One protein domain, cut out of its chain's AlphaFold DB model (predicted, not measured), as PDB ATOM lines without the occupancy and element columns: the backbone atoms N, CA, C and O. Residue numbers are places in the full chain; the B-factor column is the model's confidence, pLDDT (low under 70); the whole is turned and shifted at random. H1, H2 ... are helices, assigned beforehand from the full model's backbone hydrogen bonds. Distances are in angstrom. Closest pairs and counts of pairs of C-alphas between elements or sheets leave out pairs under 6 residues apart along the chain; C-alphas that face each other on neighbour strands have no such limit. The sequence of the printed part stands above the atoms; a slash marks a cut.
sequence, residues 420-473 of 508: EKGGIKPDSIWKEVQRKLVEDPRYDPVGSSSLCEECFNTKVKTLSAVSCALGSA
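Overview. This is residues 420 to 473 of the 508 residues of the protein "FF domain-containing protein" of Rickenella mellea (UniProt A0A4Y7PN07). One long helix, H2, makes the long axis of a rod, and the stretch before it, with the short helix H1, lies along one side of H2. The link from H1 to H2 loops past the end where H2 begins, while residues 468 to 473 of H2 stick out free. The printed part has 54 residues with two named helices, H1 then H2, and no named strand; its class is all helix. It is loose, with a radius of gyration of the C-alphas of 12.6 A and spans of 40 by 17 by 16 A.

Along the chain. Find C-alpha 449 at (137.280, -30.242, -1.393); from there H2, residues 449 to 473, runs 36.1 A to C-alpha 473 at (132.045, -1.961, 20.455). Look back to C-alpha 430 at (141.183, -20.909, -0.032), where H1, residues 430 to 434, begins.

Arrangement. H2 and H1 are close but not clearly touching; their closest C-alphas, those of Glu 453 and Trp 430, are 6.8 A apart. In both helices every O i to N i+4 pair is within hydrogen-bond range.

Size, cuts and confidence. The C-alphas farthest apart, those of Gly 447 and Ala 473, are 39.7 A apart. The printed part has no cut, and the 14-residue link from H1 to H2 is long. Confidence is under 70 at residues 422 to 423 and 470 to 473.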
ATOM      1  N   GLU A 420     145.034 -24.017  13.739       85.69
ATOM      2  CA  GLU A 420     146.410 -24.403  14.068       85.69
ATOM      3  C   GLU A 420     147.406 -23.956  12.984       85.69
ATOM      4  O   GLU A 420     148.355 -23.230  13.266       85.69
ATOM      5  N   LYS A 421     147.161 -24.344  11.725       78.06
ATOM      6  CA  LYS A 421     148.036 -24.036  10.574       78.06
ATOM      7  C   LYS A 421     147.564 -22.827   9.763       78.06
ATOM      8  O   LYS A 421     148.306 -22.283   8.944       78.06
ATOM      9  N   GLY A 422     146.316 -22.408   9.967       66.50
ATOM     10  CA  GLY A 422     145.699 -21.301   9.255       66.50
ATOM     11  C   GLY A 422     145.835 -19.969   9.991       66.50
ATOM     12  O   GLY A 422     144.990 -19.618  10.812       66.50
ATOM     13  N   GLY A 423     146.812 -19.153   9.585       68.62
ATOM     14  CA  GLY A 423     146.830 -17.705   9.851       68.62
ATOM     15  C   GLY A 423     145.754 -16.957   9.048       68.62
ATOM     16  O   GLY A 423     146.072 -16.041   8.294       68.62
ATOM     17  N   ILE A 424     144.499 -17.415   9.136       74.75
ATOM     18  CA  ILE A 424     143.386 -17.020   8.268       74.75
ATOM     19  C   ILE A 424     142.957 -15.593   8.600       74.75
ATOM     20  O   ILE A 424     142.400 -15.319   9.664       74.75
ATOM     21  N   LYS A 425     143.173 -14.702   7.641       77.56
ATOM     22  CA  LYS A 425     142.601 -13.357   7.590       77.56
ATOM     23  C   LYS A 425     141.286 -13.383   6.785       77.56
ATOM     24  O   LYS A 425     141.071 -14.319   6.013       77.56
ATOM     25  N   PRO A 426     140.401 -12.375   6.915       75.88
ATOM     26  CA  PRO A 426     139.136 -12.335   6.168       75.88
ATOM     27  C   PRO A 426     139.287 -12.196   4.638       75.88
ATOM     28  O   PRO A 426     138.308 -12.377   3.925       75.88
ATOM     29  N   ASP A 427     140.490 -11.894   4.143       79.56
ATOM     30  CA  ASP A 427     140.881 -11.774   2.730       79.56
ATOM     31  C   ASP A 427     141.605 -13.025   2.174       79.56
ATOM     32  O   ASP A 427     142.013 -13.049   1.013       79.56
ATOM     33  N   SER A 428     141.804 -14.070   2.989       82.69
ATOM     34  CA  SER A 428     142.651 -15.216   2.633       82.69
ATOM     35  C   SER A 428     142.023 -16.126   1.570       82.69
ATOM     36  O   SER A 428     140.898 -16.601   1.718       82.69
ATOM     37  N   ILE A 429     142.786 -16.443   0.520       85.75
ATOM     38  CA  ILE A 429     142.327 -17.271  -0.603       85.75
ATOM     39  C   ILE A 429     142.417 -18.762  -0.243       85.75
ATOM     40  O   ILE A 429     143.497 -19.276   0.060       85.75
ATOM     41  N   TRP A 430     141.295 -19.481  -0.363       86.56
ATOM     42  CA  TRP A 430     141.183 -20.909  -0.032       86.56
ATOM     43  C   TRP A 430     142.311 -21.767  -0.633       86.56
ATOM     44  O   TRP A 430     142.963 -22.505   0.098       86.56
ATOM     45  N   LYS A 431     142.629 -21.609  -1.926       85.19
ATOM     46  CA  LYS A 431     143.671 -22.397  -2.624       85.19
ATOM     47  C   LYS A 431     145.081 -22.276  -2.027       85.19
ATOM     48  O   LYS A 431     145.887 -23.193  -2.175       85.19
ATOM     49  N   GLU A 432     145.414 -21.166  -1.371       84.75
ATOM     50  CA  GLU A 432     146.723 -20.991  -0.721       84.75
ATOM     51  C   GLU A 432     146.782 -21.651   0.655       84.75
ATOM     52  O   GLU A 432     147.819 -22.187   1.049       84.75
ATOM     53  N   VAL A 433     145.652 -21.629   1.360       83.94
ATOM     54  CA  VAL A 433     145.454 -22.289   2.651       83.94
ATOM     55  C   VAL A 433     145.404 -23.806   2.445       83.94
ATOM     56  O   VAL A 433     146.198 -24.525   3.042       83.94
ATOM     57  N   GLN A 434     144.574 -24.283   1.512       85.44
ATOM     58  CA  GLN A 434     144.429 -25.685   1.109       85.44
ATOM     59  C   GLN A 434     145.775 -26.369   0.834       85.44
ATOM     60  O   GLN A 434     146.026 -27.461   1.340       85.44
ATOM     61  N   ARG A 435     146.679 -25.706   0.099       84.44
ATOM     62  CA  ARG A 435     148.007 -26.244  -0.252       84.44
ATOM     63  C   ARG A 435     148.866 -26.617   0.966       84.44
ATOM     64  O   ARG A 435     149.718 -27.483   0.844       84.44
ATOM     65  N   LYS A 436     148.638 -25.978   2.120       81.62
ATOM     66  CA  LYS A 436     149.340 -26.222   3.399       81.62
ATOM     67  C   LYS A 436     148.611 -27.219   4.313       81.62
ATOM     68  O   LYS A 436     149.080 -27.503   5.412       81.62
ATOM     69  N   LEU A 437     147.433 -27.688   3.896       83.50
ATOM     70  CA  LEU A 437     146.567 -28.597   4.653       83.50
ATOM     71  C   LEU A 437     146.514 -29.996   4.035       83.50
ATOM     72  O   LEU A 437     146.340 -30.956   4.770       83.50
ATOM     73  N   VAL A 438     146.712 -30.121   2.717       82.88
ATOM     74  CA  VAL A 438     146.754 -31.411   1.994       82.88
ATOM     75  C   VAL A 438     147.849 -32.358   2.522       82.88
ATOM     76  O   VAL A 438     147.705 -33.569   2.417       82.88
ATOM     77  N   GLU A 439     148.910 -31.823   3.132       83.12
ATOM     78  CA  GLU A 439     149.974 -32.603   3.787       83.12
ATOM     79  C   GLU A 439     149.566 -33.180   5.162       83.12
ATOM     80  O   GLU A 439     150.332 -33.931   5.764       83.12
ATOM     81  N   ASP A 440     148.394 -32.822   5.699       84.56
ATOM     82  CA  ASP A 440     147.953 -33.223   7.038       84.56
ATOM     83  C   ASP A 440     146.974 -34.415   7.012       84.56
ATOM     84  O   ASP A 440     145.964 -34.366   6.302       84.56
ATOM     85  N   PRO A 441     147.173 -35.461   7.839       83.94
ATOM     86  CA  PRO A 441     146.276 -36.617   7.883       83.94
ATOM     87  C   PRO A 441     144.854 -36.302   8.388       83.94
ATOM     88  O   PRO A 441     143.979 -37.157   8.277       83.94
ATOM     89  N   ARG A 442     144.581 -35.103   8.927       83.00
ATOM     90  CA  ARG A 442     143.215 -34.640   9.251       83.00
ATOM     91  C   ARG A 442     142.469 -34.054   8.042       83.00
ATOM     92  O   ARG A 442     141.267 -33.827   8.147       83.00
ATOM     93  N   TYR A 443     143.141 -33.795   6.915       82.75
ATOM     94  CA  TYR A 443     142.513 -33.260   5.699       82.75
ATOM     95  C   TYR A 443     141.822 -34.353   4.868       82.75
ATOM     96  O   TYR A 443     140.676 -34.180   4.453       82.75
ATOM     97  N   ASP A 444     142.489 -35.493   4.660       83.25
ATOM     98  CA  ASP A 444     141.977 -36.600   3.835       83.25
ATOM     99  C   ASP A 444     140.610 -37.164   4.303       83.25
ATOM    100  O   ASP A 444     139.718 -37.301   3.463       83.25
ATOM    101  N   PRO A 445     140.335 -37.360   5.614       86.75
ATOM    102  CA  PRO A 445     139.040 -37.863   6.085       86.75
ATOM    103  C   PRO A 445     137.830 -36.973   5.763       86.75
ATOM    104  O   PRO A 445     136.699 -37.461   5.810       86.75
ATOM    105  N   VAL A 446     138.032 -35.685   5.443       83.88
ATOM    106  CA  VAL A 446     136.957 -34.777   4.988       83.88
ATOM    107  C   VAL A 446     136.496 -35.150   3.566       83.88
ATOM    108  O   VAL A 446     135.360 -34.872   3.175       83.88
ATOM    109  N   GLY A 447     137.370 -35.795   2.781       74.81
ATOM    110  CA  GLY A 447     137.086 -36.493   1.521       74.81
ATOM    111  C   GLY A 447     136.573 -35.645   0.350       74.81
ATOM    112  O   GLY A 447     136.417 -36.157  -0.757       74.81
ATOM    113  N   SER A 448     136.272 -34.364   0.563       82.69
ATOM    114  CA  SER A 448     135.560 -33.528  -0.403       82.69
ATOM    115  C   SER A 448     136.005 -32.068  -0.317       82.69
ATOM    116  O   SER A 448     135.705 -31.352   0.636       82.69
ATOM    117  N   SER A 449     136.712 -31.600  -1.353       82.69
ATOM    118  CA  SER A 449     137.280 -30.242  -1.393       82.69
ATOM    119  C   SER A 449     136.231 -29.135  -1.233       82.69
ATOM    120  O   SER A 449     136.570 -28.063  -0.744       82.69
ATOM    121  N   SER A 450     134.977 -29.382  -1.627       85.88
ATOM    122  CA  SER A 450     133.860 -28.450  -1.449       85.88
ATOM    123  C   SER A 450     133.414 -28.324   0.009       85.88
ATOM    124  O   SER A 450     133.105 -27.220   0.440       85.88
ATOM    125  N   LEU A 451     133.429 -29.413   0.789       86.44
ATOM    126  CA  LEU A 451     133.124 -29.376   2.224       86.44
ATOM    127  C   LEU A 451     134.260 -28.703   3.006       86.44
ATOM    128  O   LEU A 451     134.002 -27.913   3.913       86.44
ATOM    129  N   CYS A 452     135.516 -28.949   2.611       86.88
ATOM    130  CA  CYS A 452     136.671 -28.219   3.138       86.88
ATOM    131  C   CYS A 452     136.544 -26.704   2.880       86.88
ATOM    132  O   CYS A 452     136.785 -25.900   3.781       86.88
ATOM    133  N   GLU A 453     136.126 -26.317   1.670       89.88
ATOM    134  CA  GLU A 453     135.902 -24.921   1.279       89.88
ATOM    135  C   GLU A 453     134.696 -24.294   2.000       89.88
ATOM    136  O   GLU A 453     134.781 -23.158   2.459       89.88
ATOM    137  N   GLU A 454     133.598 -25.029   2.198       89.88
ATOM    138  CA  GLU A 454     132.446 -24.586   2.997       89.88
ATOM    139  C   GLU A 454     132.816 -24.373   4.475       89.88
ATOM    140  O   GLU A 454     132.478 -23.339   5.063       89.88
ATOM    141  N   CYS A 455     133.586 -25.291   5.067       88.00
ATOM    142  CA  CYS A 455     134.121 -25.150   6.423       88.00
ATOM    143  C   CYS A 455     135.077 -23.948   6.534       88.00
ATOM    144  O   CYS A 455     135.003 -23.181   7.500       88.00
ATOM    145  N   PHE A 456     135.938 -23.734   5.532       88.75
ATOM    146  CA  PHE A 456     136.825 -22.572   5.452       88.75
ATOM    147  C   PHE A 456     136.040 -21.258   5.339       88.75
ATOM    148  O   PHE A 456     136.255 -20.345   6.136       88.75
ATOM    149  N   ASN A 457     135.072 -21.177   4.426       89.44
ATOM    150  CA  ASN A 457     134.225 -20.000   4.230       89.44
ATOM    151  C   ASN A 457     133.374 -19.698   5.472       89.44
ATOM    152  O   ASN A 457     133.229 -18.538   5.860       89.44
ATOM    153  N   THR A 458     132.887 -20.729   6.166       89.94
ATOM    154  CA  THR A 458     132.215 -20.594   7.469       89.94
ATOM    155  C   THR A 458     133.162 -20.019   8.524       89.94
ATOM    156  O   THR A 458     132.789 -19.099   9.259       89.94
ATOM    157  N   LYS A 459     134.423 -20.471   8.571       86.62
ATOM    158  CA  LYS A 459     135.453 -19.933   9.475       86.62
ATOM    159  C   LYS A 459     135.820 -18.480   9.136       86.62
ATOM    160  O   LYS A 459     135.890 -17.664  10.055       86.62
ATOM    161  N   VAL A 460     135.979 -18.132   7.858       89.50
ATOM    162  CA  VAL A 460     136.220 -16.755   7.376       89.50
ATOM    163  C   VAL A 460     135.052 -15.831   7.726       89.50
ATOM    164  O   VAL A 460     135.267 -14.784   8.334       89.50
ATOM    165  N   LYS A 461     133.809 -16.244   7.450       88.94
ATOM    166  CA  LYS A 461     132.586 -15.506   7.814       88.94
ATOM    167  C   LYS A 461     132.444 -15.317   9.326       88.94
ATOM    168  O   LYS A 461     132.010 -14.261   9.777       88.94
ATOM    169  N   THR A 462     132.852 -16.307  10.119       87.56
ATOM    170  CA  THR A 462     132.902 -16.176  11.585       87.56
ATOM    171  C   THR A 462     133.936 -15.130  12.015       87.56
ATOM    172  O   THR A 462     133.657 -14.315  12.890       87.56
ATOM    173  N   LEU A 463     135.118 -15.113  11.388       84.81
ATOM    174  CA  LEU A 463     136.176 -14.143  11.684       84.81
ATOM    175  C   LEU A 463     135.793 -12.711  11.277       84.81
ATOM    176  O   LEU A 463     136.042 -11.785  12.048       84.81
ATOM    177  N   SER A 464     135.151 -12.511  10.119       83.94
ATOM    178  CA  SER A 464     134.681 -11.182   9.708       83.94
ATOM    179  C   SER A 464     133.530 -10.680  10.584       83.94
ATOM    180  O   SER A 464     133.561  -9.525  10.999       83.94
ATOM    181  N   ALA A 465     132.580 -11.541  10.969       85.12
ATOM    182  CA  ALA A 465     131.518 -11.181  11.913       85.12
ATOM    183  C   ALA A 465     132.067 -10.756  13.290       85.12
ATOM    184  O   ALA A 465     131.629  -9.747  13.840       85.12
ATOM    185  N   VAL A 466     133.068 -11.475  13.817       84.00
ATOM    186  CA  VAL A 466     133.773 -11.103  15.058       84.00
ATOM    187  C   VAL A 466     134.506  -9.764  14.906       84.00
ATOM    188  O   VAL A 466     134.423  -8.926  15.802       84.00
ATOM    189  N   SER A 467     135.163  -9.526  13.765       80.12
ATOM    190  CA  SER A 467     135.822  -8.247  13.462       80.12
ATOM    191  C   SER A 467     134.831  -7.074  13.459       80.12
ATOM    192  O   SER A 467     135.065  -6.061  14.118       80.12
ATOM    193  N   CYS A 468     133.673  -7.232  12.806       76.00
ATOM    194  CA  CYS A 468     132.618  -6.216  12.790       76.00
ATOM    195  C   CYS A 468     132.048  -5.935  14.191       76.00
ATOM    196  O   CYS A 468     131.848  -4.773  14.539       76.00
ATOM    197  N   ALA A 469     131.830  -6.970  15.012       75.00
ATOM    198  CA  ALA A 469     131.313  -6.814  16.374       75.00
ATOM    199  C   ALA A 469     132.299  -6.077  17.305       75.00
ATOM    200  O   ALA A 469     131.897  -5.201  18.075       75.00
ATOM    201  N   LEU A 470     133.598  -6.383  17.201       64.94
ATOM    202  CA  LEU A 470     134.657  -5.657  17.913       64.94
ATOM    203  C   LEU A 470     134.776  -4.202  17.430       64.94
ATOM    204  O   LEU A 470     134.951  -3.302  18.250       64.94
ATOM    205  N   GLY A 471     134.606  -3.959  16.126       62.69
ATOM    206  CA  GLY A 471     134.555  -2.612  15.552       62.69
ATOM    207  C   GLY A 471     133.373  -1.775  16.057       62.69
ATOM    208  O   GLY A 471     133.547  -0.601  16.369       62.69
ATOM    209  N   SER A 472     132.181  -2.363  16.211       57.28
ATOM    210  CA  SER A 472     131.025  -1.632  16.757       57.28
ATOM    211  C   SER A 472     131.160  -1.311  18.249       57.28
ATOM    212  O   SER A 472     130.659  -0.284  18.701       57.28
ATOM    213  N   ALA A 473     131.854  -2.158  19.018       53.84
ATOM    214  CA  ALA A 473     132.045  -1.961  20.455       53.84
ATOM    215  C   ALA A 473     133.039  -0.832  20.798       53.84
ATOM    216  O   ALA A 473     132.915  -0.205  21.849       53.84
TER     217      ALA A 473